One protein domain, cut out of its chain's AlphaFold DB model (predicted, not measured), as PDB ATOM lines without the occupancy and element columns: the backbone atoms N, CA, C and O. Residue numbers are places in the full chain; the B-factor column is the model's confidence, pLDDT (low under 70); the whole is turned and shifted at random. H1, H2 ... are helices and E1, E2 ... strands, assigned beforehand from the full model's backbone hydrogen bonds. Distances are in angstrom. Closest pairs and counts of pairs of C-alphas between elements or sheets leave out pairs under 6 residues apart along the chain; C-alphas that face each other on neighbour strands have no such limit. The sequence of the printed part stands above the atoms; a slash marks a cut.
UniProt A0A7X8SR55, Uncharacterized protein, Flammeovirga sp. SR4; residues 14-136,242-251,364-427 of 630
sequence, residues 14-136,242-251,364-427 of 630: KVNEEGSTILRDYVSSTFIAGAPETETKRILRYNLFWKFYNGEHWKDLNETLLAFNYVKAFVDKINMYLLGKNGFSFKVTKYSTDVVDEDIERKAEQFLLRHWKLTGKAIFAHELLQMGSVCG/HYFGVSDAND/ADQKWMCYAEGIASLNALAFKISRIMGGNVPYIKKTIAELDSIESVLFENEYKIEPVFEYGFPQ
ATOM      1  N   LYS A  14     114.476 131.730 136.311       34.41
ATOM      2  CA  LYS A  14     113.828 133.052 136.263       34.41
ATOM      3  C   LYS A  14     114.335 133.985 137.367       34.41
ATOM      4  O   LYS A  14     114.716 135.115 137.085       34.41
ATOM      5  N   VAL A  15     114.428 133.484 138.599       42.66
ATOM      6  CA  VAL A  15     114.872 134.269 139.768       42.66
ATOM      7  C   VAL A  15     116.342 134.710 139.638       42.66
ATOM      8  O   VAL A  15     116.708 135.820 140.030       42.66
ATOM      9  N   ASN A  16     117.195 133.870 139.042       37.78
ATOM     10  CA  ASN A  16     118.610 134.185 138.826       37.78
ATOM     11  C   ASN A  16     118.846 135.205 137.699       37.78
ATOM     12  O   ASN A  16     119.746 136.042 137.817       37.78
ATOM     13  N   GLU A  17     118.042 135.167 136.635       46.97
ATOM     14  CA  GLU A  17     118.095 136.155 135.553       46.97
ATOM     15  C   GLU A  17     117.566 137.524 136.007       46.97
ATOM     16  O   GLU A  17     118.213 138.544 135.742       46.97
ATOM     17  N   GLU A  18     116.464 137.554 136.764       53.38
ATOM     18  CA  GLU A  18     115.833 138.780 137.273       53.38
ATOM     19  C   GLU A  18     116.773 139.580 138.192       53.38
ATOM     20  O   GLU A  18     117.013 140.763 137.944       53.38
ATOM     21  N   GLY A  19     117.414 138.938 139.179       54.62
ATOM     22  CA  GLY A  19     118.361 139.622 140.075       54.62
ATOM     23  C   GLY A  19     119.609 140.161 139.359       54.62
ATOM     24  O   GLY A  19     120.132 141.221 139.708       54.62
ATOM     25  N   SER A  20     120.080 139.466 138.316       63.34
ATOM     26  CA  SER A  20     121.203 139.948 137.500       63.34
ATOM     27  C   SER A  20     120.819 141.153 136.634       63.34
ATOM     28  O   SER A  20     121.654 142.026 136.398       63.34
ATOM     29  N   THR A  21     119.558 141.221 136.202       70.31
ATOM     30  CA  THR A  21     119.026 142.296 135.358       70.31
ATOM     31  C   THR A  21     118.789 143.562 136.178       70.31
ATOM     32  O   THR A  21     119.273 144.621 135.791       70.31
ATOM     33  N   ILE A  22     118.206 143.446 137.378       73.56
ATOM     34  CA  ILE A  22     118.022 144.574 138.310       73.56
ATOM     35  C   ILE A  22     119.361 145.245 138.640       73.56
ATOM     36  O   ILE A  22     119.482 146.469 138.593       73.56
ATOM     37  N   LEU A  23     120.404 144.455 138.920       74.25
ATOM     38  CA  LEU A  23     121.740 144.995 139.182       74.25
ATOM     39  C   LEU A  23     122.364 145.654 137.942       74.25
ATOM     40  O   LEU A  23     123.035 146.678 138.079       74.25
ATOM     41  N   ARG A  24     122.147 145.111 136.735       76.19
ATOM     42  CA  ARG A  24     122.587 145.748 135.476       76.19
ATOM     43  C   ARG A  24     121.905 147.091 135.258       76.19
ATOM     44  O   ARG A  24     122.585 148.061 134.916       76.19
ATOM     45  N   ASP A  25     120.603 147.158 135.499       78.50
ATOM     46  CA  ASP A  25     119.809 148.373 135.340       78.50
ATOM     47  C   ASP A  25     120.203 149.426 136.380       78.50
ATOM     48  O   ASP A  25     120.399 150.597 136.042       78.50
ATOM     49  N   TYR A  26     120.433 149.015 137.632       78.81
ATOM     50  CA  TYR A  26     120.960 149.888 138.682       78.81
ATOM     51  C   TYR A  26     122.332 150.461 138.309       78.81
ATOM     52  O   TYR A  26     122.545 151.672 138.386       78.81
ATOM     53  N   VAL A  27     123.261 149.618 137.849       79.19
ATOM     54  CA  VAL A  27     124.608 150.070 137.471       79.19
ATOM     55  C   VAL A  27     124.565 151.034 136.287       79.19
ATOM     56  O   VAL A  27     125.240 152.067 136.307       79.19
ATOM     57  N   SER A  28     123.738 150.736 135.288       76.56
ATOM     58  CA  SER A  28     123.584 151.575 134.097       76.56
ATOM     59  C   SER A  28     122.942 152.928 134.429       76.56
ATOM     60  O   SER A  28     123.385 153.973 133.949       76.56
ATOM     61  N   SER A  29     121.931 152.932 135.301       75.94
ATOM     62  CA  SER A  29     121.205 154.143 135.709       75.94
ATOM     63  C   SER A  29     121.942 155.010 136.735       75.94
ATOM     64  O   SER A  29     121.643 156.203 136.824       75.94
ATOM     65  N   THR A  30     122.893 154.437 137.483       74.00
ATOM     66  CA  THR A  30     123.592 155.119 138.589       74.00
ATOM     67  C   THR A  30     125.024 155.510 138.241       74.00
ATOM     68  O   THR A  30     125.459 156.602 138.598       74.00
ATOM     69  N   PHE A  31     125.765 154.650 137.536       75.50
ATOM     70  CA  PHE A  31     127.204 154.837 137.330       75.50
ATOM     71  C   PHE A  31     127.558 155.097 135.864       75.50
ATOM     72  O   PHE A  31     128.188 156.115 135.553       75.50
ATOM     73  N   ILE A  32     127.178 154.176 134.969       79.06
ATOM     74  CA  ILE A  32     127.721 154.115 133.604       79.06
ATOM     75  C   ILE A  32     126.724 153.552 132.577       79.06
ATOM     76  O   ILE A  32     126.633 152.344 132.370       79.06
ATOM     77  N   ALA A  33     126.026 154.433 131.861       75.00
ATOM     78  CA  ALA A  33     125.228 154.067 130.693       75.00
ATOM     79  C   ALA A  33     126.083 154.117 129.411       75.00
ATOM     80  O   ALA A  33     126.687 155.145 129.100       75.00
ATOM     81  N   GLY A  34     126.121 153.018 128.648       69.94
ATOM     82  CA  GLY A  34     126.809 152.956 127.347       69.94
ATOM     83  C   GLY A  34     128.343 152.878 127.409       69.94
ATOM     84  O   GLY A  34     129.003 153.212 126.430       69.94
ATOM     85  N   ALA A  35     128.916 152.474 128.547       79.12
ATOM     86  CA  ALA A  35     130.349 152.199 128.676       79.12
ATOM     87  C   ALA A  35     130.757 150.897 127.946       79.12
ATOM     88  O   ALA A  35     129.889 150.067 127.656       79.12
ATOM     89  N   PRO A  36     132.061 150.685 127.670       82.81
ATOM     90  CA  PRO A  36     132.556 149.417 127.138       82.81
ATOM     91  C   PRO A  36     132.122 148.225 127.999       82.81
ATOM     92  O   PRO A  36     132.118 148.298 129.229       82.81
ATOM     93  N   GLU A  37     131.801 147.097 127.360       81.06
ATOM     94  CA  GLU A  37     131.248 145.919 128.044       81.06
ATOM     95  C   GLU A  37     132.169 145.388 129.161       81.06
ATOM     96  O   GLU A  37     131.697 144.903 130.192       81.06
ATOM     97  N   THR A  38     133.486 145.504 128.981       82.81
ATOM     98  CA  THR A  38     134.504 145.126 129.972       82.81
ATOM     99  C   THR A  38     134.370 145.925 131.269       82.81
ATOM    100  O   THR A  38     134.350 145.338 132.353       82.81
ATOM    101  N   GLU A  39     134.200 147.242 131.163       85.25
ATOM    102  CA  GLU A  39     134.007 148.141 132.302       85.25
ATOM    103  C   GLU A  39     132.658 147.896 132.978       85.25
ATOM    104  O   GLU A  39     132.592 147.741 134.200       85.25
ATOM    105  N   THR A  40     131.583 147.742 132.202       85.81
ATOM    106  CA  THR A  40     130.257 147.426 132.753       85.81
ATOM    107  C   THR A  40     130.270 146.118 133.545       85.81
ATOM    108  O   THR A  40     129.745 146.068 134.661       85.81
ATOM    109  N   LYS A  41     130.921 145.064 133.029       86.44
ATOM    110  CA  LYS A  41     131.087 143.787 133.745       86.44
ATOM    111  C   LYS A  41     131.885 143.952 135.040       86.44
ATOM    112  O   LYS A  41     131.511 143.361 136.056       86.44
ATOM    113  N   ARG A  42     132.955 144.755 135.027       89.00
ATOM    114  CA  ARG A  42     133.786 145.040 136.208       89.00
ATOM    115  C   ARG A  42     132.976 145.728 137.306       89.00
ATOM    116  O   ARG A  42     132.920 145.218 138.424       89.00
ATOM    117  N   ILE A  43     132.302 146.832 136.979       90.38
ATOM    118  CA  ILE A  43     131.506 147.611 137.940       90.38
ATOM    119  C   ILE A  43     130.317 146.808 138.472       90.38
ATOM    120  O   ILE A  43     130.011 146.872 139.666       90.38
ATOM    121  N   LEU A  44     129.668 146.005 137.624       89.25
ATOM    122  CA  LEU A  44     128.604 145.103 138.059       89.25
ATOM    123  C   LEU A  44     129.108 144.085 139.080       89.25
ATOM    124  O   LEU A  44     128.473 143.882 140.115       89.25
ATOM    125  N   ARG A  45     130.266 143.478 138.814       89.81
ATOM    126  CA  ARG A  45     130.883 142.521 139.729       89.81
ATOM    127  C   ARG A  45     131.217 143.169 141.076       89.81
ATOM    128  O   ARG A  45     130.898 142.591 142.107       89.81
ATOM    129  N   TYR A  46     131.782 144.377 141.081       93.38
ATOM    130  CA  TYR A  46     132.084 145.095 142.326       93.38
ATOM    131  C   TYR A  46     130.821 145.410 143.140       93.38
ATOM    132  O   TYR A  46     130.815 145.236 144.356       93.38
ATOM    133  N   ASN A  47     129.731 145.834 142.488       91.06
ATOM    134  CA  ASN A  47     128.459 146.075 143.178       91.06
ATOM    135  C   ASN A  47     127.867 144.785 143.759       91.06
ATOM    136  O   ASN A  47     127.382 144.794 144.889       91.06
ATOM    137  N   LEU A  48     127.955 143.672 143.027       90.00
ATOM    138  CA  LEU A  48     127.539 142.365 143.528       90.00
ATOM    139  C   LEU A  48     128.355 141.947 144.764       90.00
ATOM    140  O   LEU A  48     127.777 141.486 145.746       90.00
ATOM    141  N   PHE A  49     129.675 142.138 144.741       93.75
ATOM    142  CA  PHE A  49     130.543 141.820 145.876       93.75
ATOM    143  C   PHE A  49     130.222 142.667 147.110       93.75
ATOM    144  O   PHE A  49     130.055 142.107 148.193       93.75
ATOM    145  N   TRP A  50     130.031 143.979 146.949       93.94
ATOM    146  CA  TRP A  50     129.604 144.855 148.044       93.94
ATOM    147  C   TRP A  50     128.233 144.483 148.605       93.94
ATOM    148  O   TRP A  50     128.051 144.486 149.819       93.94
ATOM    149  N   LYS A  51     127.278 144.110 147.746       91.38
ATOM    150  CA  LYS A  51     125.949 143.659 148.171       91.38
ATOM    151  C   LYS A  51     126.037 142.428 149.079       91.38
ATOM    152  O   LYS A  51     125.419 142.401 150.141       91.38
ATOM    153  N   PHE A  52     126.838 141.433 148.694       91.81
ATOM    154  CA  PHE A  52     127.062 140.245 149.523       91.81
ATOM    155  C   PHE A  52     127.834 140.578 150.802       91.81
ATOM    156  O   PHE A  52     127.428 140.187 151.890       91.81
ATOM    157  N   TYR A  53     128.898 141.371 150.704       94.56
ATOM    158  CA  TYR A  53     129.667 141.796 151.871       94.56
ATOM    159  C   TYR A  53     128.804 142.546 152.906       94.56
ATOM    160  O   TYR A  53     128.918 142.296 154.107       94.56
ATOM    161  N   ASN A  54     127.863 143.381 152.458       93.19
ATOM    162  CA  ASN A  54     126.932 144.111 153.325       93.19
ATOM    163  C   ASN A  54     125.814 143.233 153.921       93.19
ATOM    164  O   ASN A  54     125.043 143.714 154.745       93.19
ATOM    165  N   GLY A  55     125.715 141.956 153.536       89.94
ATOM    166  CA  GLY A  55     124.648 141.053 153.977       89.94
ATOM    167  C   GLY A  55     123.325 141.244 153.232       89.94
ATOM    168  O   GLY A  55     122.343 140.577 153.540       89.94
ATOM    169  N   GLU A  56     123.295 142.090 152.201       89.12
ATOM    170  CA  GLU A  56     122.105 142.397 151.402       89.12
ATOM    171  C   GLU A  56     121.823 141.311 150.343       89.12
ATOM    172  O   GLU A  56     121.442 141.611 149.215       89.12
ATOM    173  N   HIS A  57     122.020 140.029 150.670       86.69
ATOM    174  CA  HIS A  57     122.000 138.925 149.695       86.69
ATOM    175  C   HIS A  57     120.654 138.826 148.966       86.69
ATOM    176  O   HIS A  57     120.610 138.617 147.752       86.69
ATOM    177  N   TRP A  58     119.565 139.040 149.708       82.50
ATOM    178  CA  TRP A  58     118.189 138.868 149.249       82.50
ATOM    179  C   TRP A  58     117.440 140.174 148.987       82.50
ATOM    180  O   TRP A  58     116.272 140.115 148.631       82.50
ATOM    181  N   LYS A  59     118.082 141.342 149.124       75.69
ATOM    182  CA  LYS A  59     117.416 142.661 149.113       75.69
ATOM    183  C   LYS A  59     116.489 142.908 147.915       75.69
ATOM    184  O   LYS A  59     115.420 143.476 148.087       75.69
ATOM    185  N   ASP A  60     116.872 142.436 146.729       71.06
ATOM    186  CA  ASP A  60     116.091 142.634 145.494       71.06
ATOM    187  C   ASP A  60     114.903 141.664 145.366       71.06
ATOM    188  O   ASP A  60     114.025 141.876 144.537       71.06
ATOM    189  N   LEU A  61     114.894 140.582 146.152       71.69
ATOM    190  CA  LEU A  61     113.874 139.531 146.115       71.69
ATOM    191  C   LEU A  61     112.974 139.609 147.349       71.69
ATOM    192  O   LEU A  61     111.764 139.782 147.233       71.69
ATOM    193  N   ASN A  62     113.566 139.464 148.534       74.06
ATOM    194  CA  ASN A  62     112.882 139.536 149.815       74.06
ATOM    195  C   ASN A  62     113.889 139.762 150.959       74.06
ATOM    196  O   ASN A  62     114.604 138.849 151.368       74.06
ATOM    197  N   GLU A  63     113.901 140.971 151.519       71.50
ATOM    198  CA  GLU A  63     114.796 141.373 152.616       71.50
ATOM    199  C   GLU A  63     114.570 140.585 153.923       71.50
ATOM    200  O   GLU A  63     115.462 140.511 154.762       71.50
ATOM    201  N   THR A  64     113.410 139.940 154.089       74.44
ATOM    202  CA  THR A  64     113.097 139.154 155.299       74.44
ATOM    203  C   THR A  64     113.760 137.776 155.333       74.44
ATOM    204  O   THR A  64     113.741 137.108 156.370       74.44
ATOM    205  N   LEU A  65     114.345 137.326 154.218       80.12
ATOM    206  CA  LEU A  65     115.013 136.031 154.143       80.12
ATOM    207  C   LEU A  65     116.334 136.045 154.918       80.12
ATOM    208  O   LEU A  65     117.121 136.987 154.844       80.12
ATOM    209  N   LEU A  66     116.605 134.953 155.633       83.19
ATOM    210  CA  LEU A  66     117.847 134.788 156.380       83.19
ATOM    211  C   LEU A  66     119.052 134.704 155.426       83.19
ATOM    212  O   LEU A  66     119.039 133.953 154.447       83.19
ATOM    213  N   ALA A  67     120.113 135.445 155.744       86.88
ATOM    214  CA  ALA A  67     121.379 135.413 155.021       86.88
ATOM    215  C   ALA A  67     122.550 135.182 155.987       86.88
ATOM    216  O   ALA A  67     122.882 136.030 156.815       86.88
ATOM    217  N   PHE A  68     123.217 134.039 155.850       91.06
ATOM    218  CA  PHE A  68     124.500 133.769 156.481       91.06
ATOM    219  C   PHE A  68     125.600 134.484 155.688       91.06
ATOM    220  O   PHE A  68     125.933 134.126 154.552       91.06
ATOM    221  N   ASN A  69     126.158 135.545 156.272       92.62
ATOM    222  CA  ASN A  69     127.172 136.372 155.620       92.62
ATOM    223  C   ASN A  69     128.593 135.839 155.861       92.62
ATOM    224  O   ASN A  69     129.423 136.467 156.522       92.62
ATOM    225  N   TYR A  70     128.874 134.657 155.307       93.31
ATOM    226  CA  TYR A  70     130.222 134.093 155.335       93.31
ATOM    227  C   TYR A  70     131.220 134.902 154.502       93.31
ATOM    228  O   TYR A  70     132.383 134.978 154.881       93.31
ATOM    229  N   VAL A  71     130.772 135.567 153.429       94.12
ATOM    230  CA  VAL A  71     131.632 136.430 152.598       94.12
ATOM    231  C   VAL A  71     132.327 137.489 153.451       94.12
ATOM    232  O   VAL A  71     133.551 137.597 153.408       94.12
ATOM    233  N   LYS A  72     131.571 138.211 154.285       94.69
ATOM    234  CA  LYS A  72     132.135 139.181 155.225       94.69
ATOM    235  C   LYS A  72     133.069 138.528 156.241       94.69
ATOM    236  O   LYS A  72     134.165 139.027 156.455       94.69
ATOM    237  N   ALA A  73     132.658 137.407 156.835       93.44
ATOM    238  CA  ALA A  73     133.448 136.733 157.865       93.44
ATOM    239  C   ALA A  73     134.837 136.304 157.357       93.44
ATOM    240  O   ALA A  73     135.830 136.502 158.055       93.44
ATOM    241  N   PHE A  74     134.915 135.756 156.142       93.06
ATOM    242  CA  PHE A  74     136.177 135.352 155.519       93.06
ATOM    243  C   PHE A  74     137.052 136.555 155.150       93.06
ATOM    244  O   PHE A  74     138.217 136.598 155.544       93.06
ATOM    245  N   VAL A  75     136.480 137.556 154.470       93.56
ATOM    246  CA  VAL A  75     137.191 138.786 154.075       93.56
ATOM    247  C   VAL A  75     137.767 139.512 155.293       93.56
ATOM    248  O   VAL A  75     138.960 139.818 155.330       93.56
ATOM    249  N   ASP A  76     136.941 139.747 156.314       92.44
ATOM    250  CA  ASP A  76     137.358 140.465 157.518       92.44
ATOM    251  C   ASP A  76     138.440 139.681 158.263       92.44
ATOM    252  O   ASP A  76     139.401 140.272 158.755       92.44
ATOM    253  N   LYS A  77     138.345 138.344 158.304       90.75
ATOM    254  CA  LYS A  77     139.340 137.523 158.994       90.75
ATOM    255  C   LYS A  77     140.710 137.586 158.324       90.75
ATOM    256  O   LYS A  77     141.694 137.760 159.039       90.75
ATOM    257  N   ILE A  78     140.776 137.491 156.994       90.62
ATOM    258  CA  ILE A  78     142.036 137.613 156.239       90.62
ATOM    259  C   ILE A  78     142.629 139.015 156.433       90.62
ATOM    260  O   ILE A  78     143.812 139.155 156.740       90.62
ATOM    261  N   ASN A  79     141.803 140.058 156.325       91.44
ATOM    262  CA  ASN A  79     142.255 141.442 156.465       91.44
ATOM    263  C   ASN A  79     142.791 141.743 157.869       91.44
ATOM    264  O   ASN A  79     143.846 142.359 158.011       91.44
ATOM    265  N   MET A  80     142.089 141.288 158.910       87.75
ATOM    266  CA  MET A  80     142.532 141.462 160.296       87.75
ATOM    267  C   MET A  80     143.788 140.648 160.600       87.75
ATOM    268  O   MET A  80     144.614 141.075 161.403       87.75
ATOM    269  N   TYR A  81     143.951 139.492 159.955       88.12
ATOM    270  CA  TYR A  81     145.161 138.694 160.094       88.12
ATOM    271  C   TYR A  81     146.388 139.407 159.515       88.12
ATOM    272  O   TYR A  81     147.437 139.406 160.155       88.12
ATOM    273  N   LEU A  82     146.249 140.062 158.357       87.94
ATOM    274  CA  LEU A  82     147.328 140.828 157.722       87.94
ATOM    275  C   LEU A  82     147.676 142.123 158.483       87.94
ATOM    276  O   LEU A  82     148.849 142.442 158.616       87.94
ATOM    277  N   LEU A  83     146.687 142.881 158.974       84.75
ATOM    278  CA  LEU A  83     146.936 144.175 159.641       84.75
ATOM    279  C   LEU A  83     147.421 144.064 161.087       84.75
ATOM    280  O   LEU A  83     147.995 145.023 161.610       84.75
ATOM    281  N   GLY A  84     147.101 142.963 161.762       81.00
ATOM    282  CA  GLY A  84     147.344 142.830 163.193       81.00
ATOM    283  C   GLY A  84     146.720 143.976 163.998       81.00
ATOM    284  O   GLY A  84     145.630 144.466 163.695       81.00
ATOM    285  N   LYS A  85     147.410 144.405 165.062       71.06
ATOM    286  CA  LYS A  85     146.914 145.438 165.990       71.06
ATOM    287  C   LYS A  85     147.285 146.865 165.569       71.06
ATOM    288  O   LYS A  85     146.511 147.790 165.802       71.06
ATOM    289  N   ASN A  86     148.467 147.045 164.977       69.75
ATOM    290  CA  ASN A  86     149.083 148.359 164.750       69.75
ATOM    291  C   ASN A  86     149.127 148.773 163.263       69.75
ATOM    292  O   ASN A  86     149.586 149.881 162.939       69.75
ATOM    293  N   GLY A  87     148.643 147.911 162.359       79.38
ATOM    294  CA  GLY A  87     148.745 148.071 160.911       79.38
ATOM    295  C   GLY A  87     150.130 147.664 160.410       79.38
ATOM    296  O   GLY A  87     150.539 146.518 160.556       79.38
ATOM    297  N   PHE A  88     150.854 148.617 159.824       85.19
ATOM    298  CA  PHE A  88     152.208 148.405 159.310       85.19
ATOM    299  C   PHE A  88     153.210 149.410 159.894       85.19
ATOM    300  O   PHE A  88     152.858 150.569 160.147       85.19
ATOM    301  N   SER A  89     154.447 148.980 160.110       85.00
ATOM    302  CA  SER A  89     155.618 149.843 160.309       85.00
ATOM    303  C   SER A  89     156.304 150.109 158.965       85.00
ATOM    304  O   SER A  89     155.820 149.665 157.925       85.00
ATOM    305  N   PHE A  90     157.374 150.898 158.963       86.75
ATOM    306  CA  PHE A  90     158.159 151.171 157.763       86.75
ATOM    307  C   PHE A  90     159.519 150.503 157.895       86.75
ATOM    308  O   PHE A  90     159.998 150.299 159.006       86.75
ATOM    309  N   LYS A  91     160.100 150.157 156.756       87.06
ATOM    310  CA  LYS A  91     161.505 149.805 156.627       87.06
ATOM    311  C   LYS A  91     162.037 150.486 155.381       87.06
ATOM    312  O   LYS A  91     161.374 150.466 154.339       87.06
ATOM    313  N   VAL A  92     163.216 151.086 155.482       87.00
ATOM    314  CA  VAL A  92     163.874 151.694 154.326       87.00
ATOM    315  C   VAL A  92     164.839 150.679 153.725       87.00
ATOM    316  O   VAL A  92     165.684 150.114 154.413       87.00
ATOM    317  N   THR A  93     164.699 150.424 152.432       86.06
ATOM    318  CA  THR A  93     165.597 149.577 151.646       86.06
ATOM    319  C   THR A  93     166.177 150.396 150.501       86.06
ATOM    320  O   THR A  93     165.577 151.374 150.053       86.06
ATOM    321  N   LYS A  94     167.377 150.042 150.044       87.62
ATOM    322  CA  LYS A  94     168.028 150.698 148.908       87.62
ATOM    323  C   LYS A  94     168.040 149.735 147.725       87.62
ATOM    324  O   LYS A  94     168.293 148.547 147.909       87.62
ATOM    325  N   TYR A  95     167.769 150.223 146.515       85.44
ATOM    326  CA  TYR A  95     167.748 149.359 145.328       85.44
ATOM    327  C   TYR A  95     169.134 148.796 144.986       85.44
ATOM    328  O   TYR A  95     169.234 147.687 144.465       85.44
ATOM    329  N   SER A  96     170.205 149.537 145.293       82.69
ATOM    330  CA  SER A  96     171.577 149.117 145.003       82.69
ATOM    331  C   SER A  96     172.166 148.133 146.019       82.69
ATOM    332  O   SER A  96     173.042 147.346 145.668       82.69
ATOM    333  N   THR A  97     171.775 148.233 147.295       82.38
ATOM    334  CA  THR A  97     172.439 147.542 148.415       82.38
ATOM    335  C   THR A  97     171.488 147.288 149.579       82.38
ATOM    336  O   THR A  97     170.652 148.123 149.892       82.38
ATOM    337  N   ASP A  98     171.707 146.208 150.328       75.62
ATOM    338  CA  ASP A  98     170.890 145.896 151.512       75.62
ATOM    339  C   ASP A  98     171.229 146.739 152.757       75.62
ATOM    340  O   ASP A  98     170.509 146.697 153.754       75.62
ATOM    341  N   VAL A  99     172.332 147.497 152.728       77.62
ATOM    342  CA  VAL A  99     172.774 148.342 153.846       77.62
ATOM    343  C   VAL A  99     172.252 149.764 153.658       77.62
ATOM    344  O   VAL A  99     172.499 150.388 152.625       77.62
ATOM    345  N   VAL A 100     171.568 150.276 154.679       80.69
ATOM    346  CA  VAL A 100     171.055 151.648 154.757       80.69
ATOM    347  C   VAL A 100     171.610 152.300 156.023       80.69
ATOM    348  O   VAL A 100     171.751 151.644 157.053       80.69
ATOM    349  N   ASP A 101     171.965 153.580 155.931       83.31
ATOM    350  CA  ASP A 101     172.403 154.370 157.083       83.31
ATOM    351  C   ASP A 101     171.222 154.611 158.044       83.31
ATOM    352  O   ASP A 101     170.152 155.068 157.628       83.31
ATOM    353  N   GLU A 102     171.429 154.328 159.334       82.25
ATOM    354  CA  GLU A 102     170.426 154.467 160.399       82.25
ATOM    355  C   GLU A 102     169.896 155.908 160.502       82.25
ATOM    356  O   GLU A 102     168.714 156.129 160.784       82.25
ATOM    357  N   ASP A 103     170.729 156.915 160.216       84.38
ATOM    358  CA  ASP A 103     170.300 158.313 160.237       84.38
ATOM    359  C   ASP A 103     169.333 158.647 159.096       84.38
ATOM    360  O   ASP A 103     168.398 159.436 159.289       84.38
ATOM    361  N   ILE A 104     169.529 158.043 157.923       83.50
ATOM    362  CA  ILE A 104     168.657 158.213 156.756       83.50
ATOM    363  C   ILE A 104     167.320 157.528 157.017       83.50
ATOM    364  O   ILE A 104     166.269 158.155 156.855       83.50
ATOM    365  N   GLU A 105     167.371 156.269 157.458       85.31
ATOM    366  CA  GLU A 105     166.189 155.477 157.791       85.31
ATOM    367  C   GLU A 105     165.323 156.226 158.807       85.31
ATOM    368  O   GLU A 105     164.162 156.540 158.534       85.31
ATOM    369  N   ARG A 106     165.925 156.677 159.913       86.25
ATOM    370  CA  ARG A 106     165.232 157.443 160.954       86.25
ATOM    371  C   ARG A 106     164.569 158.716 160.422       86.25
ATOM    372  O   ARG A 106     163.438 159.021 160.803       86.25
ATOM    373  N   LYS A 107     165.243 159.492 159.565       87.75
ATOM    374  CA  LYS A 107     164.681 160.738 159.006       87.75
ATOM    375  C   LYS A 107     163.515 160.463 158.057       87.75
ATOM    376  O   LYS A 107     162.487 161.140 158.149       87.75
ATOM    377  N   ALA A 108     163.661 159.480 157.171       88.50
ATOM    378  CA  ALA A 108     162.624 159.094 156.220       88.50
ATOM    379  C   ALA A 108     161.383 158.535 156.936       88.50
ATOM    380  O   ALA A 108     160.253 158.934 156.635       88.50
ATOM    381  N   GLU A 109     161.585 157.688 157.945       88.06
ATOM    382  CA  GLU A 109     160.508 157.163 158.780       88.06
ATOM    383  C   GLU A 109     159.784 158.267 159.546       88.06
ATOM    384  O   GLU A 109     158.557 158.334 159.509       88.06
ATOM    385  N   GLN A 110     160.511 159.170 160.213       87.25
ATOM    386  CA  GLN A 110     159.903 160.282 160.952       87.25
ATOM    387  C   GLN A 110     159.071 161.188 160.041       87.25
ATOM    388  O   GLN A 110     157.973 161.613 160.421       87.25
ATOM    389  N   PHE A 111     159.570 161.452 158.832       90.38
ATOM    390  CA  PHE A 111     158.855 162.215 157.819       90.38
ATOM    391  C   PHE A 111     157.523 161.545 157.458       90.38
ATOM    392  O   PHE A 111     156.460 162.154 157.607       90.38
ATOM    393  N   LEU A 112     157.551 160.270 157.068       90.88
ATOM    394  CA  LEU A 112     156.348 159.528 156.688       90.88
ATOM    395  C   LEU A 112     155.388 159.313 157.858       90.88
ATOM    396  O   LEU A 112     154.176 159.470 157.694       90.88
ATOM    397  N   LEU A 113     155.900 159.010 159.052       89.69
ATOM    398  CA  LEU A 113     155.093 158.808 160.254       89.69
ATOM    399  C   LEU A 113     154.216 160.023 160.549       89.69
ATOM    400  O   LEU A 113     153.071 159.847 160.962       89.69
ATOM    401  N   ARG A 114     154.696 161.247 160.298       89.56
ATOM    402  CA  ARG A 114     153.880 162.461 160.433       89.56
ATOM    403  C   ARG A 114     152.690 162.450 159.471       89.56
ATOM    404  O   ARG A 114     151.556 162.643 159.912       89.56
ATOM    405  N   HIS A 115     152.929 162.204 158.183       92.50
ATOM    406  CA  HIS A 115     151.886 162.172 157.149       92.50
ATOM    407  C   HIS A 115     150.851 161.062 157.404       92.50
ATOM    408  O   HIS A 115     149.639 161.298 157.347       92.50
ATOM    409  N   TRP A 116     151.318 159.874 157.784       92.56
ATOM    410  CA  TRP A 116     150.473 158.721 158.088       92.56
ATOM    411  C   TRP A 116     149.677 158.870 159.390       92.56
ATOM    412  O   TRP A 116     148.500 158.501 159.432       92.56
ATOM    413  N   LYS A 117     150.266 159.446 160.449       90.75
ATOM    414  CA  LYS A 117     149.544 159.717 161.706       90.75
ATOM    415  C   LYS A 117     148.439 160.755 161.508       90.75
ATOM    416  O   LYS A 117     147.327 160.516 161.963       90.75
ATOM    417  N   LEU A 118     148.709 161.847 160.784       91.25
ATOM    418  CA  LEU A 118     147.699 162.873 160.474       91.25
ATOM    419  C   LEU A 118     146.587 162.363 159.546       91.25
ATOM    420  O   LEU A 118     145.463 162.856 159.599       91.25
ATOM    421  N   THR A 119     146.884 161.371 158.706       92.06
ATOM    422  CA  THR A 119     145.879 160.709 157.860       92.06
ATOM    423  C   THR A 119     144.978 159.754 158.652       92.06
ATOM    424  O   THR A 119     143.823 159.567 158.282       92.06
ATOM    425  N   GLY A 120     145.476 159.157 159.740       90.62
ATOM    426  CA  GLY A 120     144.783 158.082 160.454       90.62
ATOM    427  C   GLY A 120     145.126 156.692 159.906       90.62
ATOM    428  O   GLY A 120     144.232 155.930 159.545       90.62
ATOM    429  N   LYS A 121     146.428 156.359 159.865       89.94
ATOM    430  CA  LYS A 121     147.013 155.110 159.323       89.94
ATOM    431  C   LYS A 121     146.170 153.846 159.541       89.94
ATOM    432  O   LYS A 121     145.959 153.103 158.593       89.94
ATOM    433  N   ALA A 122     145.703 153.591 160.765       88.56
ATOM    434  CA  ALA A 122     144.981 152.359 161.097       88.56
ATOM    435  C   ALA A 122     143.634 152.238 160.361       88.56
ATOM    436  O   ALA A 122     143.336 151.188 159.796       88.56
ATOM    437  N   ILE A 123     142.854 153.322 160.323       90.44
ATOM    438  CA  ILE A 123     141.563 153.359 159.619       90.44
ATOM    439  C   ILE A 123     141.806 153.259 158.116       90.44
ATOM    440  O   ILE A 123     141.193 152.426 157.457       90.44
ATOM    441  N   PHE A 124     142.763 154.033 157.597       93.25
ATOM    442  CA  PHE A 124     143.129 153.970 156.185       93.25
ATOM    443  C   PHE A 124     143.536 152.552 155.768       93.25
ATOM    444  O   PHE A 124     143.066 152.061 154.751       93.25
ATOM    445  N   ALA A 125     144.385 151.875 156.546       92.31
ATOM    446  CA  ALA A 125     144.853 150.531 156.221       92.31
ATOM    447  C   ALA A 125     143.704 149.509 156.227       92.31
ATOM    448  O   ALA A 125     143.637 148.650 155.347       92.31
ATOM    449  N   HIS A 126     142.768 149.640 157.172       92.00
ATOM    450  CA  HIS A 126     141.548 148.837 157.202       92.00
ATOM    451  C   HIS A 126     140.678 149.073 155.961       92.00
ATOM    452  O   HIS A 126     140.286 148.116 155.297       92.00
ATOM    453  N   GLU A 127     140.380 150.332 155.627       94.06
ATOM    454  CA  GLU A 127     139.588 150.697 154.442       94.06
ATOM    455  C   GLU A 127     140.263 150.237 153.143       94.06
ATOM    456  O   GLU A 127     139.590 149.741 152.238       94.06
ATOM    457  N   LEU A 128     141.593 150.346 153.072       94.94
ATOM    458  CA  LEU A 128     142.397 149.937 151.927       94.94
ATOM    459  C   LEU A 128     142.249 148.434 151.666       94.94
ATOM    460  O   LEU A 128     141.898 148.033 150.554       94.94
ATOM    461  N   LEU A 129     142.463 147.609 152.699       94.44
ATOM    462  CA  LEU A 129     142.293 146.162 152.585       94.44
ATOM    463  C   LEU A 129     140.833 145.771 152.365       94.44
ATOM    464  O   LEU A 129     140.560 144.846 151.613       94.44
ATOM    465  N   GLN A 130     139.870 146.435 153.006       95.12
ATOM    466  CA  GLN A 130     138.453 146.120 152.819       95.12
ATOM    467  C   GLN A 130     138.026 146.355 151.367       95.12
ATOM    468  O   GLN A 130     137.441 145.467 150.745       95.12
ATOM    469  N   MET A 131     138.366 147.517 150.803       96.38
ATOM    470  CA  MET A 131     138.050 147.849 149.415       96.38
ATOM    471  C   MET A 131     138.700 146.859 148.446       96.38
ATOM    472  O   MET A 131     138.023 146.339 147.554       96.38
ATOM    473  N   GLY A 132     139.985 146.551 148.646       96.00
ATOM    474  CA  GLY A 132     140.703 145.610 147.797       96.00
ATOM    475  C   GLY A 132     140.181 144.180 147.931       96.00
ATOM    476  O   GLY A 132     139.927 143.537 146.919       96.00
ATOM    477  N   SER A 133     139.915 143.684 149.135       95.69
ATOM    478  CA  SER A 133     139.383 142.332 149.343       95.69
ATOM    479  C   SER A 133     137.988 142.144 148.747       95.69
ATOM    480  O   SER A 133     137.702 141.101 148.152       95.69
ATOM    481  N   VAL A 134     137.125 143.163 148.831       95.88
ATOM    482  CA  VAL A 134     135.761 143.107 148.284       95.88
ATOM    483  C   VAL A 134     135.743 143.320 146.772       95.88
ATOM    484  O   VAL A 134     135.055 142.585 146.080       95.88
ATOM    485  N   CYS A 135     136.483 144.284 146.218       94.75
ATOM    486  CA  CYS A 135     136.440 144.562 144.774       94.75
ATOM    487  C   CYS A 135     137.463 143.742 143.971       94.75
ATOM    488  O   CYS A 135     137.227 143.413 142.812       94.75
ATOM    489  N   GLY A 136     138.580 143.366 144.584       94.44
ATOM    490  CA  GLY A 136     139.769 142.792 143.946       94.44
ATOM    491  C   GLY A 136     140.860 143.818 143.642       94.44
ATOM    492  O   GLY A 136     141.997 143.447 143.360       94.44
ATOM    493  N   HIS A 242     146.715 140.624 133.618       86.00
ATOM    494  CA  HIS A 242     145.550 141.479 133.841       86.00
ATOM    495  C   HIS A 242     145.934 142.709 134.665       86.00
ATOM    496  O   HIS A 242     146.662 142.610 135.658       86.00
ATOM    497  N   TYR A 243     145.394 143.865 134.272       89.31
ATOM    498  CA  TYR A 243     145.539 145.099 135.041       89.31
ATOM    499  C   TYR A 243     144.783 145.051 136.368       89.31
ATOM    500  O   TYR A 243     145.287 145.542 137.361       89.31
ATOM    501  N   PHE A 244     143.609 144.424 136.411       91.69
ATOM    502  CA  PHE A 244     142.799 144.309 137.626       91.69
ATOM    503  C   PHE A 244     143.111 143.020 138.399       91.69
ATOM    504  O   PHE A 244     143.359 141.966 137.805       91.69
ATOM    505  N   GLY A 245     143.075 143.104 139.723       92.50
ATOM    506  CA  GLY A 245     143.262 142.010 140.661       92.50
ATOM    507  C   GLY A 245     142.007 141.163 140.875       92.50
ATOM    508  O   GLY A 245     140.982 141.282 140.188       92.50
ATOM    509  N   VAL A 246     142.115 140.238 141.830       93.38
ATOM    510  CA  VAL A 246     141.049 139.293 142.192       93.38
ATOM    511  C   VAL A 246     140.568 139.555 143.617       93.38
ATOM    512  O   VAL A 246     141.364 139.764 144.533       93.38
ATOM    513  N   SER A 247     139.246 139.571 143.789       94.62
ATOM    514  CA  SER A 247     138.581 139.690 145.090       94.62
ATOM    515  C   SER A 247     138.598 138.354 145.822       94.62
ATOM    516  O   SER A 247     138.394 137.319 145.191       94.62
ATOM    517  N   ASP A 248     138.708 138.378 147.148       93.88
ATOM    518  CA  ASP A 248     138.551 137.163 147.957       93.88
ATOM    519  C   ASP A 248     137.113 136.622 147.896       93.88
ATOM    520  O   ASP A 248     136.879 135.421 148.004       93.88
ATOM    521  N   ALA A 249     136.129 137.505 147.688       92.00
ATOM    522  CA  ALA A 249     134.727 137.123 147.562       92.00
ATOM    523  C   ALA A 249     134.449 136.347 146.265       92.00
ATOM    524  O   ALA A 249     133.444 135.640 146.185       92.00
ATOM    525  N   ASN A 250     135.317 136.460 145.253       91.19
ATOM    526  CA  ASN A 250     135.104 135.864 143.936       91.19
ATOM    527  C   ASN A 250     134.887 134.344 143.999       91.19
ATOM    528  O   ASN A 250     134.011 133.825 143.305       91.19
ATOM    529  N   ASP A 251     135.646 133.658 144.853       88.88
ATOM    530  CA  ASP A 251     135.677 132.193 144.893       88.88
ATOM    531  C   ASP A 251     134.573 131.620 145.797       88.88
ATOM    532  O   ASP A 251     134.015 130.559 145.524       88.88
ATOM    533  N   ALA A 364     147.772 135.943 153.294       89.62
ATOM    534  CA  ALA A 364     148.270 137.215 153.781       89.62
ATOM    535  C   ALA A 364     149.571 137.616 153.066       89.62
ATOM    536  O   ALA A 364     149.691 138.773 152.679       89.62
ATOM    537  N   ASP A 365     150.477 136.671 152.797       89.31
ATOM    538  CA  ASP A 365     151.721 136.883 152.048       89.31
ATOM    539  C   ASP A 365     151.442 137.308 150.594       89.31
ATOM    540  O   ASP A 365     152.053 138.251 150.089       89.31
ATOM    541  N   GLN A 366     150.482 136.671 149.910       90.62
ATOM    542  CA  GLN A 366     150.105 137.057 148.540       90.62
ATOM    543  C   GLN A 366     149.574 138.489 148.469       90.62
ATOM    544  O   GLN A 366     149.910 139.245 147.550       90.62
ATOM    545  N   LYS A 367     148.747 138.874 149.446       92.50
ATOM    546  CA  LYS A 367     148.277 140.252 149.579       92.50
ATOM    547  C   LYS A 367     149.434 141.178 149.907       92.50
ATOM    548  O   LYS A 367     149.586 142.206 149.250       92.50
ATOM    549  N   TRP A 368     150.264 140.805 150.877       91.38
ATOM    550  CA  TRP A 368     151.421 141.580 151.304       91.38
ATOM    551  C   TRP A 368     152.273 142.001 150.108       91.38
ATOM    552  O   TRP A 368     152.547 143.187 149.980       91.38
ATOM    553  N   MET A 369     152.567 141.097 149.167       91.06
ATOM    554  CA  MET A 369     153.330 141.427 147.954       91.06
ATOM    555  C   MET A 369     152.726 142.597 147.160       91.06
ATOM    556  O   MET A 369     153.447 143.490 146.720       91.06
ATOM    557  N   CYS A 370     151.403 142.625 146.985       93.62
ATOM    558  CA  CYS A 370     150.739 143.672 146.208       93.62
ATOM    559  C   CYS A 370     150.571 144.972 147.008       93.62
ATOM    560  O   CYS A 370     150.838 146.061 146.496       93.62
ATOM    561  N   TYR A 371     150.139 144.876 148.268       94.44
ATOM    562  CA  TYR A 371     149.929 146.049 149.120       94.44
ATOM    563  C   TYR A 371     151.246 146.705 149.543       94.44
ATOM    564  O   TYR A 371     151.275 147.927 149.683       94.44
ATOM    565  N   ALA A 372     152.329 145.939 149.706       92.75
ATOM    566  CA  ALA A 372     153.649 146.483 150.002       92.75
ATOM    567  C   ALA A 372     154.137 147.398 148.879       92.75
ATOM    568  O   ALA A 372     154.518 148.537 149.145       92.75
ATOM    569  N   GLU A 373     154.016 146.950 147.629       92.81
ATOM    570  CA  GLU A 373     154.369 147.746 146.451       92.81
ATOM    571  C   GLU A 373     153.498 149.005 146.320       92.81
ATOM    572  O   GLU A 373     153.989 150.110 146.073       92.81
ATOM    573  N   GLY A 374     152.193 148.861 146.557       94.06
ATOM    574  CA  GLY A 374     151.249 149.971 146.503       94.06
ATOM    575  C   GLY A 374     151.491 151.039 147.574       94.06
ATOM    576  O   GLY A 374     151.493 152.235 147.284       94.06
ATOM    577  N   ILE A 375     151.736 150.631 148.820       94.56
ATOM    578  CA  ILE A 375     152.045 151.560 149.915       94.56
ATOM    579  C   ILE A 375     153.432 152.185 149.724       94.56
ATOM    580  O   ILE A 375     153.580 153.381 149.972       94.56
ATOM    581  N   ALA A 376     154.422 151.438 149.228       94.12
ATOM    582  CA  ALA A 376     155.726 151.999 148.868       94.12
ATOM    583  C   ALA A 376     155.588 153.084 147.785       94.12
ATOM    584  O   ALA A 376     156.165 154.166 147.906       94.12
ATOM    585  N   SER A 377     154.730 152.855 146.788       94.19
ATOM    586  CA  SER A 377     154.398 153.854 145.765       94.19
ATOM    587  C   SER A 377     153.709 155.092 146.358       94.19
ATOM    588  O   SER A 377     154.046 156.219 145.996       94.19
ATOM    589  N   LEU A 378     152.786 154.923 147.315       95.50
ATOM    590  CA  LEU A 378     152.171 156.048 148.039       95.50
ATOM    591  C   LEU A 378     153.196 156.839 148.857       95.50
ATOM    592  O   LEU A 378     153.148 158.070 148.872       95.50
ATOM    593  N   ASN A 379     154.131 156.147 149.508       94.81
ATOM    594  CA  ASN A 379     155.226 156.778 150.236       94.81
ATOM    595  C   ASN A 379     156.078 157.624 149.280       94.81
ATOM    596  O   ASN A 379     156.312 158.796 149.565       94.81
ATOM    597  N   ALA A 380     156.447 157.091 148.111       93.56
ATOM    598  CA  ALA A 380     157.168 157.840 147.080       93.56
ATOM    599  C   ALA A 380     156.379 159.069 146.586       93.56
ATOM    600  O   ALA A 380     156.940 160.162 146.458       93.56
ATOM    601  N   LEU A 381     155.059 158.943 146.376       94.00
ATOM    602  CA  LEU A 381     154.200 160.089 146.048       94.00
ATOM    603  C   LEU A 381     154.203 161.151 147.151       94.00
ATOM    604  O   LEU A 381     154.146 162.341 146.844       94.00
ATOM    605  N   ALA A 382     154.296 160.759 148.423       93.88
ATOM    606  CA  ALA A 382     154.348 161.707 149.529       93.88
ATOM    607  C   ALA A 382     155.600 162.591 149.474       93.88
ATOM    608  O   ALA A 382     155.488 163.802 149.678       93.88
ATOM    609  N   PHE A 383     156.762 162.019 149.134       92.44
ATOM    610  CA  PHE A 383     157.991 162.785 148.900       92.44
ATOM    611  C   PHE A 383     157.846 163.714 147.694       92.44
ATOM    612  O   PHE A 383     158.067 164.919 147.828       92.44
ATOM    613  N   LYS A 384     157.371 163.200 146.551       92.12
ATOM    614  CA  LYS A 384     157.169 163.995 145.325       92.12
ATOM    615  C   LYS A 384     156.227 165.181 145.546       92.12
ATOM    616  O   LYS A 384     156.572 166.318 145.233       92.12
ATOM    617  N   ILE A 385     155.056 164.939 146.137       92.94
ATOM    618  CA  ILE A 385     154.062 165.983 146.431       92.94
ATOM    619  C   ILE A 385     154.623 166.995 147.435       92.94
ATOM    620  O   ILE A 385     154.453 168.200 147.246       92.94
ATOM    621  N   SER A 386     155.312 166.535 148.482       91.75
ATOM    622  CA  SER A 386     155.889 167.423 149.497       91.75
ATOM    623  C   SER A 386     157.036 168.273 148.952       91.75
ATOM    624  O   SER A 386     157.181 169.417 149.373       91.75
ATOM    625  N   ARG A 387     157.808 167.771 147.982       89.75
ATOM    626  CA  ARG A 387     158.849 168.547 147.293       89.75
ATOM    627  C   ARG A 387     158.246 169.697 146.479       89.75
ATOM    628  O   ARG A 387     158.761 170.809 146.526       89.75
ATOM    629  N   ILE A 388     157.133 169.444 145.788       90.12
ATOM    630  CA  ILE A 388     156.455 170.434 144.936       90.12
ATOM    631  C   ILE A 388     155.676 171.461 145.773       90.12
ATOM    632  O   ILE A 388     155.795 172.664 145.558       90.12
ATOM    633  N   MET A 389     154.874 171.001 146.738       89.25
ATOM    634  CA  MET A 389     153.928 171.853 147.477       89.25
ATOM    635  C   MET A 389     154.465 172.336 148.830       89.25
ATOM    636  O   MET A 389     154.094 173.410 149.301       89.25
ATOM    637  N   GLY A 390     155.336 171.552 149.466       82.25
ATOM    638  CA  GLY A 390     155.861 171.794 150.812       82.25
ATOM    639  C   GLY A 390     157.137 172.636 150.858       82.25
ATOM    640  O   GLY A 390     157.684 172.834 151.940       82.25
ATOM    641  N   GLY A 391     157.609 173.173 149.726       76.06
ATOM    642  CA  GLY A 391     158.854 173.952 149.647       76.06
ATOM    643  C   GLY A 391     158.897 175.206 150.537       76.06
ATOM    644  O   GLY A 391     159.980 175.674 150.887       76.06
ATOM    645  N   ASN A 392     157.737 175.717 150.958       78.75
ATOM    646  CA  ASN A 392     157.622 176.857 151.878       78.75
ATOM    647  C   ASN A 392     157.618 176.453 153.362       78.75
ATOM    648  O   ASN A 392     157.638 177.317 154.236       78.75
ATOM    649  N   VAL A 393     157.588 175.155 153.666       85.38
ATOM    650  CA  VAL A 393     157.506 174.631 155.029       85.38
ATOM    651  C   VAL A 393     158.922 174.298 155.510       85.38
ATOM    652  O   VAL A 393     159.536 173.376 154.968       85.38
ATOM    653  N   PRO A 394     159.466 174.997 156.531       84.38
ATOM    654  CA  PRO A 394     160.880 174.885 156.894       84.38
ATOM    655  C   PRO A 394     161.338 173.460 157.214       84.38
ATOM    656  O   PRO A 394     162.410 173.055 156.772       84.38
ATOM    657  N   TYR A 395     160.523 172.685 157.942       84.50
ATOM    658  CA  TYR A 395     160.884 171.312 158.297       84.50
ATOM    659  C   TYR A 395     160.900 170.389 157.068       84.50
ATOM    660  O   TYR A 395     161.844 169.628 156.916       84.50
ATOM    661  N   ILE A 396     159.913 170.492 156.165       85.25
ATOM    662  CA  ILE A 396     159.837 169.665 154.946       85.25
ATOM    663  C   ILE A 396     161.018 169.982 154.042       85.25
ATOM    664  O   ILE A 396     161.720 169.076 153.606       85.25
ATOM    665  N   LYS A 397     161.268 171.275 153.808       86.19
ATOM    666  CA  LYS A 397     162.389 171.733 152.991       86.19
ATOM    667  C   LYS A 397     163.720 171.231 153.544       86.19
ATOM    668  O   LYS A 397     164.540 170.749 152.774       86.19
ATOM    669  N   LYS A 398     163.923 171.323 154.864       86.75
ATOM    670  CA  LYS A 398     165.134 170.834 155.532       86.75
ATOM    671  C   LYS A 398     165.280 169.318 155.388       86.75
ATOM    672  O   LYS A 398     166.316 168.865 154.922       86.75
ATOM    673  N   THR A 399     164.252 168.547 155.743       85.06
ATOM    674  CA  THR A 399     164.306 167.080 155.696       85.06
ATOM    675  C   THR A 399     164.520 166.562 154.275       85.06
ATOM    676  O   THR A 399     165.383 165.720 154.075       85.06
ATOM    677  N   ILE A 400     163.793 167.089 153.283       85.44
ATOM    678  CA  ILE A 400     163.957 166.675 151.881       85.44
ATOM    679  C   ILE A 400     165.338 167.077 151.352       85.44
ATOM    680  O   ILE A 400     165.989 166.260 150.719       85.44
ATOM    681  N   ALA A 401     165.823 168.289 151.648       84.94
ATOM    682  CA  ALA A 401     167.155 168.711 151.213       84.94
ATOM    683  C   ALA A 401     168.269 167.843 151.817       84.94
ATOM    684  O   ALA A 401     169.213 167.500 151.118       84.94
ATOM    685  N   GLU A 402     168.154 167.467 153.094       84.62
ATOM    686  CA  GLU A 402     169.104 166.552 153.735       84.62
ATOM    687  C   GLU A 402     169.086 165.163 153.084       84.62
ATOM    688  O   GLU A 402     170.154 164.613 152.834       84.62
ATOM    689  N   LEU A 403     167.905 164.623 152.764       83.44
ATOM    690  CA  LEU A 403     167.765 163.313 152.114       83.44
ATOM    691  C   LEU A 403     168.253 163.318 150.653       83.44
ATOM    692  O   LEU A 403     168.954 162.397 150.247       83.44
ATOM    693  N   ASP A 404     167.941 164.362 149.879       82.19
ATOM    694  CA  ASP A 404     168.344 164.486 148.468       82.19
ATOM    695  C   ASP A 404     169.846 164.852 148.318       82.19
ATOM    696  O   ASP A 404     170.443 164.640 147.262       82.19
ATOM    697  N   SER A 405     170.495 165.390 149.364       74.69
ATOM    698  CA  SER A 405     171.907 165.823 149.316       74.69
ATOM    699  C   SER A 405     172.944 164.692 149.297       74.69
ATOM    700  O   SER A 405     174.127 164.958 149.099       74.69
ATOM    701  N   ILE A 406     172.518 163.445 149.502       69.31
ATOM    702  CA  ILE A 406     173.419 162.323 149.795       69.31
ATOM    703  C   ILE A 406     174.061 161.766 148.521       69.31
ATOM    704  O   ILE A 406     175.272 161.570 148.484       69.31
ATOM    705  N   GLU A 407     173.277 161.563 147.459       65.31
ATOM    706  CA  GLU A 407     173.763 160.917 146.224       65.31
ATOM    707  C   GLU A 407     173.523 161.750 144.958       65.31
ATOM    708  O   GLU A 407     173.713 161.265 143.848       65.31
ATOM    709  N   SER A 408     173.138 163.026 145.092       65.31
ATOM    710  CA  SER A 408     172.762 163.900 143.958       65.31
ATOM    711  C   SER A 408     171.601 163.359 143.101       65.31
ATOM    712  O   SER A 408     171.360 163.846 141.995       65.31
ATOM    713  N   VAL A 409     170.866 162.373 143.621       76.81
ATOM    714  CA  VAL A 409     169.664 161.764 143.041       76.81
ATOM    715  C   VAL A 409     168.515 161.947 144.032       76.81
ATOM    716  O   VAL A 409     168.736 162.041 145.239       76.81
ATOM    717  N   LEU A 410     167.281 162.024 143.527       81.94
ATOM    718  CA  LEU A 410     166.089 162.115 144.373       81.94
ATOM    719  C   LEU A 410     165.961 160.869 145.255       81.94
ATOM    720  O   LEU A 410     166.048 159.749 144.746       81.94
ATOM    721  N   PHE A 411     165.691 161.072 146.544       84.44
ATOM    722  CA  PHE A 411     165.625 159.999 147.537       84.44
ATOM    723  C   PHE A 411     164.729 158.824 147.106       84.44
ATOM    724  O   PHE A 411     165.139 157.669 147.186       84.44
ATOM    725  N   GLU A 412     163.537 159.104 146.575       82.62
ATOM    726  CA  GLU A 412     162.566 158.078 146.179       82.62
ATOM    727  C   GLU A 412     162.939 157.262 144.929       82.62
ATOM    728  O   GLU A 412     162.227 156.318 144.594       82.62
ATOM    729  N   ASN A 413     164.005 157.634 144.212       85.25
ATOM    730  CA  ASN A 413     164.491 156.867 143.061       85.25
ATOM    731  C   ASN A 413     165.512 155.798 143.468       85.25
ATOM    732  O   ASN A 413     165.660 154.807 142.761       85.25
ATOM    733  N   GLU A 414     166.208 156.003 144.585       85.44
ATOM    734  CA  GLU A 414     167.274 155.114 145.057       85.44
ATOM    735  C   GLU A 414     166.838 154.289 146.277       85.44
ATOM    736  O   GLU A 414     167.260 153.144 146.459       85.44
ATOM    737  N   TYR A 415     165.945 154.856 147.092       86.81
ATOM    738  CA  TYR A 415     165.407 154.229 148.290       86.81
ATOM    739  C   TYR A 415     163.935 153.867 148.113       86.81
ATOM    740  O   TYR A 415     163.116 154.663 147.648       86.81
ATOM    741  N   LYS A 416     163.586 152.669 148.576       88.62
ATOM    742  CA  LYS A 416     162.222 152.164 148.671       88.62
ATOM    743  C   LYS A 416     161.818 152.093 150.137       88.62
ATOM    744  O   LYS A 416     162.571 151.623 150.983       88.62
ATOM    745  N   ILE A 417     160.620 152.577 150.451       88.56
ATOM    746  CA  ILE A 417     160.122 152.597 151.830       88.56
ATOM    747  C   ILE A 417     158.933 151.664 151.915       88.56
ATOM    748  O   ILE A 417     157.808 152.022 151.547       88.56
ATOM    749  N   GLU A 418     159.208 150.449 152.362       88.44
ATOM    750  CA  GLU A 418     158.262 149.347 152.344       88.44
ATOM    751  C   GLU A 418     157.494 149.274 153.666       88.44
ATOM    752  O   GLU A 418     158.067 149.514 154.736       88.44
ATOM    753  N   PRO A 419     156.191 148.954 153.634       89.38
ATOM    754  CA  PRO A 419     155.468 148.636 154.850       89.38
ATOM    755  C   PRO A 419     155.855 147.242 155.358       89.38
ATOM    756  O   PRO A 419     155.839 146.254 154.621       89.38
ATOM    757  N   VAL A 420     156.109 147.142 156.656       86.62
ATOM    758  CA  VAL A 420     156.266 145.864 157.350       86.62
ATOM    759  C   VAL A 420     154.992 145.609 158.145       86.62
ATOM    760  O   VAL A 420     154.656 146.360 159.059       86.62
ATOM    761  N   PHE A 421     154.238 144.584 157.757       82.12
ATOM    762  CA  PHE A 421     152.992 144.216 158.423       82.12
ATOM    763  C   PHE A 421     153.277 143.300 159.615       82.12
ATOM    764  O   PHE A 421     154.103 142.392 159.533       82.12
ATOM    765  N   GLU A 422     152.573 143.527 160.721       76.19
ATOM    766  CA  GLU A 422     152.619 142.653 161.892       76.19
ATOM    767  C   GLU A 422     151.462 141.653 161.796       76.19
ATOM    768  O   GLU A 422     150.310 142.007 162.049       76.19
ATOM    769  N   TYR A 423     151.747 140.399 161.426       74.56
ATOM    770  CA  TYR A 423     150.708 139.370 161.377       74.56
ATOM    771  C   TYR A 423     150.025 139.202 162.738       74.56
ATOM    772  O   TYR A 423     150.677 139.066 163.772       74.56
ATOM    773  N   GLY A 424     148.693 139.140 162.736       70.44
ATOM    774  CA  GLY A 424     147.862 138.945 163.926       70.44
ATOM    775  C   GLY A 424     147.872 137.508 164.459       70.44
ATOM    776  O   GLY A 424     146.805 136.951 164.731       70.44
ATOM    777  N   PHE A 425     149.044 136.874 164.570       69.44
ATOM    778  CA  PHE A 425     149.159 135.511 165.082       69.44
ATOM    779  C   PHE A 425     148.861 135.482 166.592       69.44
ATOM    780  O   PHE A 425     149.371 136.329 167.328       69.44
ATOM    781  N   PRO A 426     148.085 134.508 167.103       64.00
ATOM    782  CA  PRO A 426     148.001 134.258 168.538       64.00
ATOM    783  C   PRO A 426     149.359 133.748 169.043       64.00
ATOM    784  O   PRO A 426     149.642 132.552 169.006       64.00
ATOM    785  N   GLN A 427     150.242 134.662 169.434       64.25
ATOM    786  CA  GLN A 427     151.558 134.325 169.965       64.25
ATOM    787  C   GLN A 427     151.464 134.000 171.453       64.25
ATOM    788  O   GLN A 427     150.792 134.689 172.226       64.25
TER     789      GLN A 427
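This is residues 14 to 136, 242 to 251 and 364 to 427 of the 630 residues of an uncharacterized protein of Flammeovirga sp. SR4 (UniProt A0A7X8SR55). A loose chain of crossed helices has at one end a two-stranded antiparallel sheet, E1 and E2, with H4 packed mainly on E1, H6 mainly on E2, and H7 and H8 beyond them. At the other end H1 slants off H2, and H3 and H5 join the two ends. The printed part has 197 residues, eight named helices and two named strands in the order H1 H2 H3 E1 H4 H5 H6 H7 H8 E2; the sheet, E1 - E2, is antiparallel and the class is mostly helix. The whole is loose, with a radius of gyration of the C-alphas of 21.5 A and spans of 68 by 47 by 29 A.

Start at C-alpha 88 at (152.208, 148.405, 159.310), where E1, residues 88 to 94, begins; E2 is residues 415 to 421. Next find H4, residues 102 to 119, 25.5 A long, and H6, residues 364 to 389, 35.7 A long with a kink of 29 degrees near residue 371. H7 is residues 394 to 404 and H8 residues 411 to 414. Then look for H5, residues 121 to 135, 20.8 A, and H3, residues 70 to 83, 20.0 A. H2, residues 37 to 53, and H1, residues 14 to 30, are each 24.2 A long; H1 begins at C-alpha 14 at (113.828, 133.052, 136.263).

In the sheet the antiparallel neighbour strands E1 and E2 have N 89 and O 420 2.8 A apart and N 418 and O 91 2.9 A apart, within hydrogen-bond range. The closest C-alphas of H6 and E2, Ala 376 and Glu 418, are 5.1 A apart; those of E1 and H4, Val 92 and Glu 105, 5.6 A. H4 touches H7, closest at the C-alphas of Ile 104 and Leu 403, 7.0 A. H6 touches H7 with residues 383 to 387 alone, closest at Ser 386 and Ile 396, 7.1 A between C-alphas. H8 is close to H6 but not clearly touching: C-alphas 380 and 412 are 5.5 A apart. H3 touches H6, closest at the C-alphas of Leu 82 and Ala 364, 5.4 A. H3 and H5 touch at a steep tilt of 40 degrees, opposite ways, closest at the C-alphas of Asn 79 and Leu 129, 6.1 A. H2 touches H5, closest at the C-alphas of Tyr 46 and Cys 135, 5.0 A, and H3, at Tyr 53 and Lys 72, 4.9 A. H1 touches H2, closest at the C-alphas of Val 27 and Leu 44, 6.4 A, only just about perpendicular at 71 degrees. Every O i to N i+4 pair is within hydrogen-bond range in H1, H2, H3, H5 and H7, 13 of 14 in H4 and 20 of 22 in H6; H8 is too short for such a pair.

The two C-alphas farthest apart, Lys 14 and Ser 405, are 68.0 A apart. Residues 137 to 241 and 252 to 363 are not printed, with C-alpha gaps of 11.7 A and 16.2 A. The link H2 to H3 is long, with 16 residues. The model's pLDDT is under 70 at residues 14 to 20, 34, 86, 406 to 408 and 425 to 427.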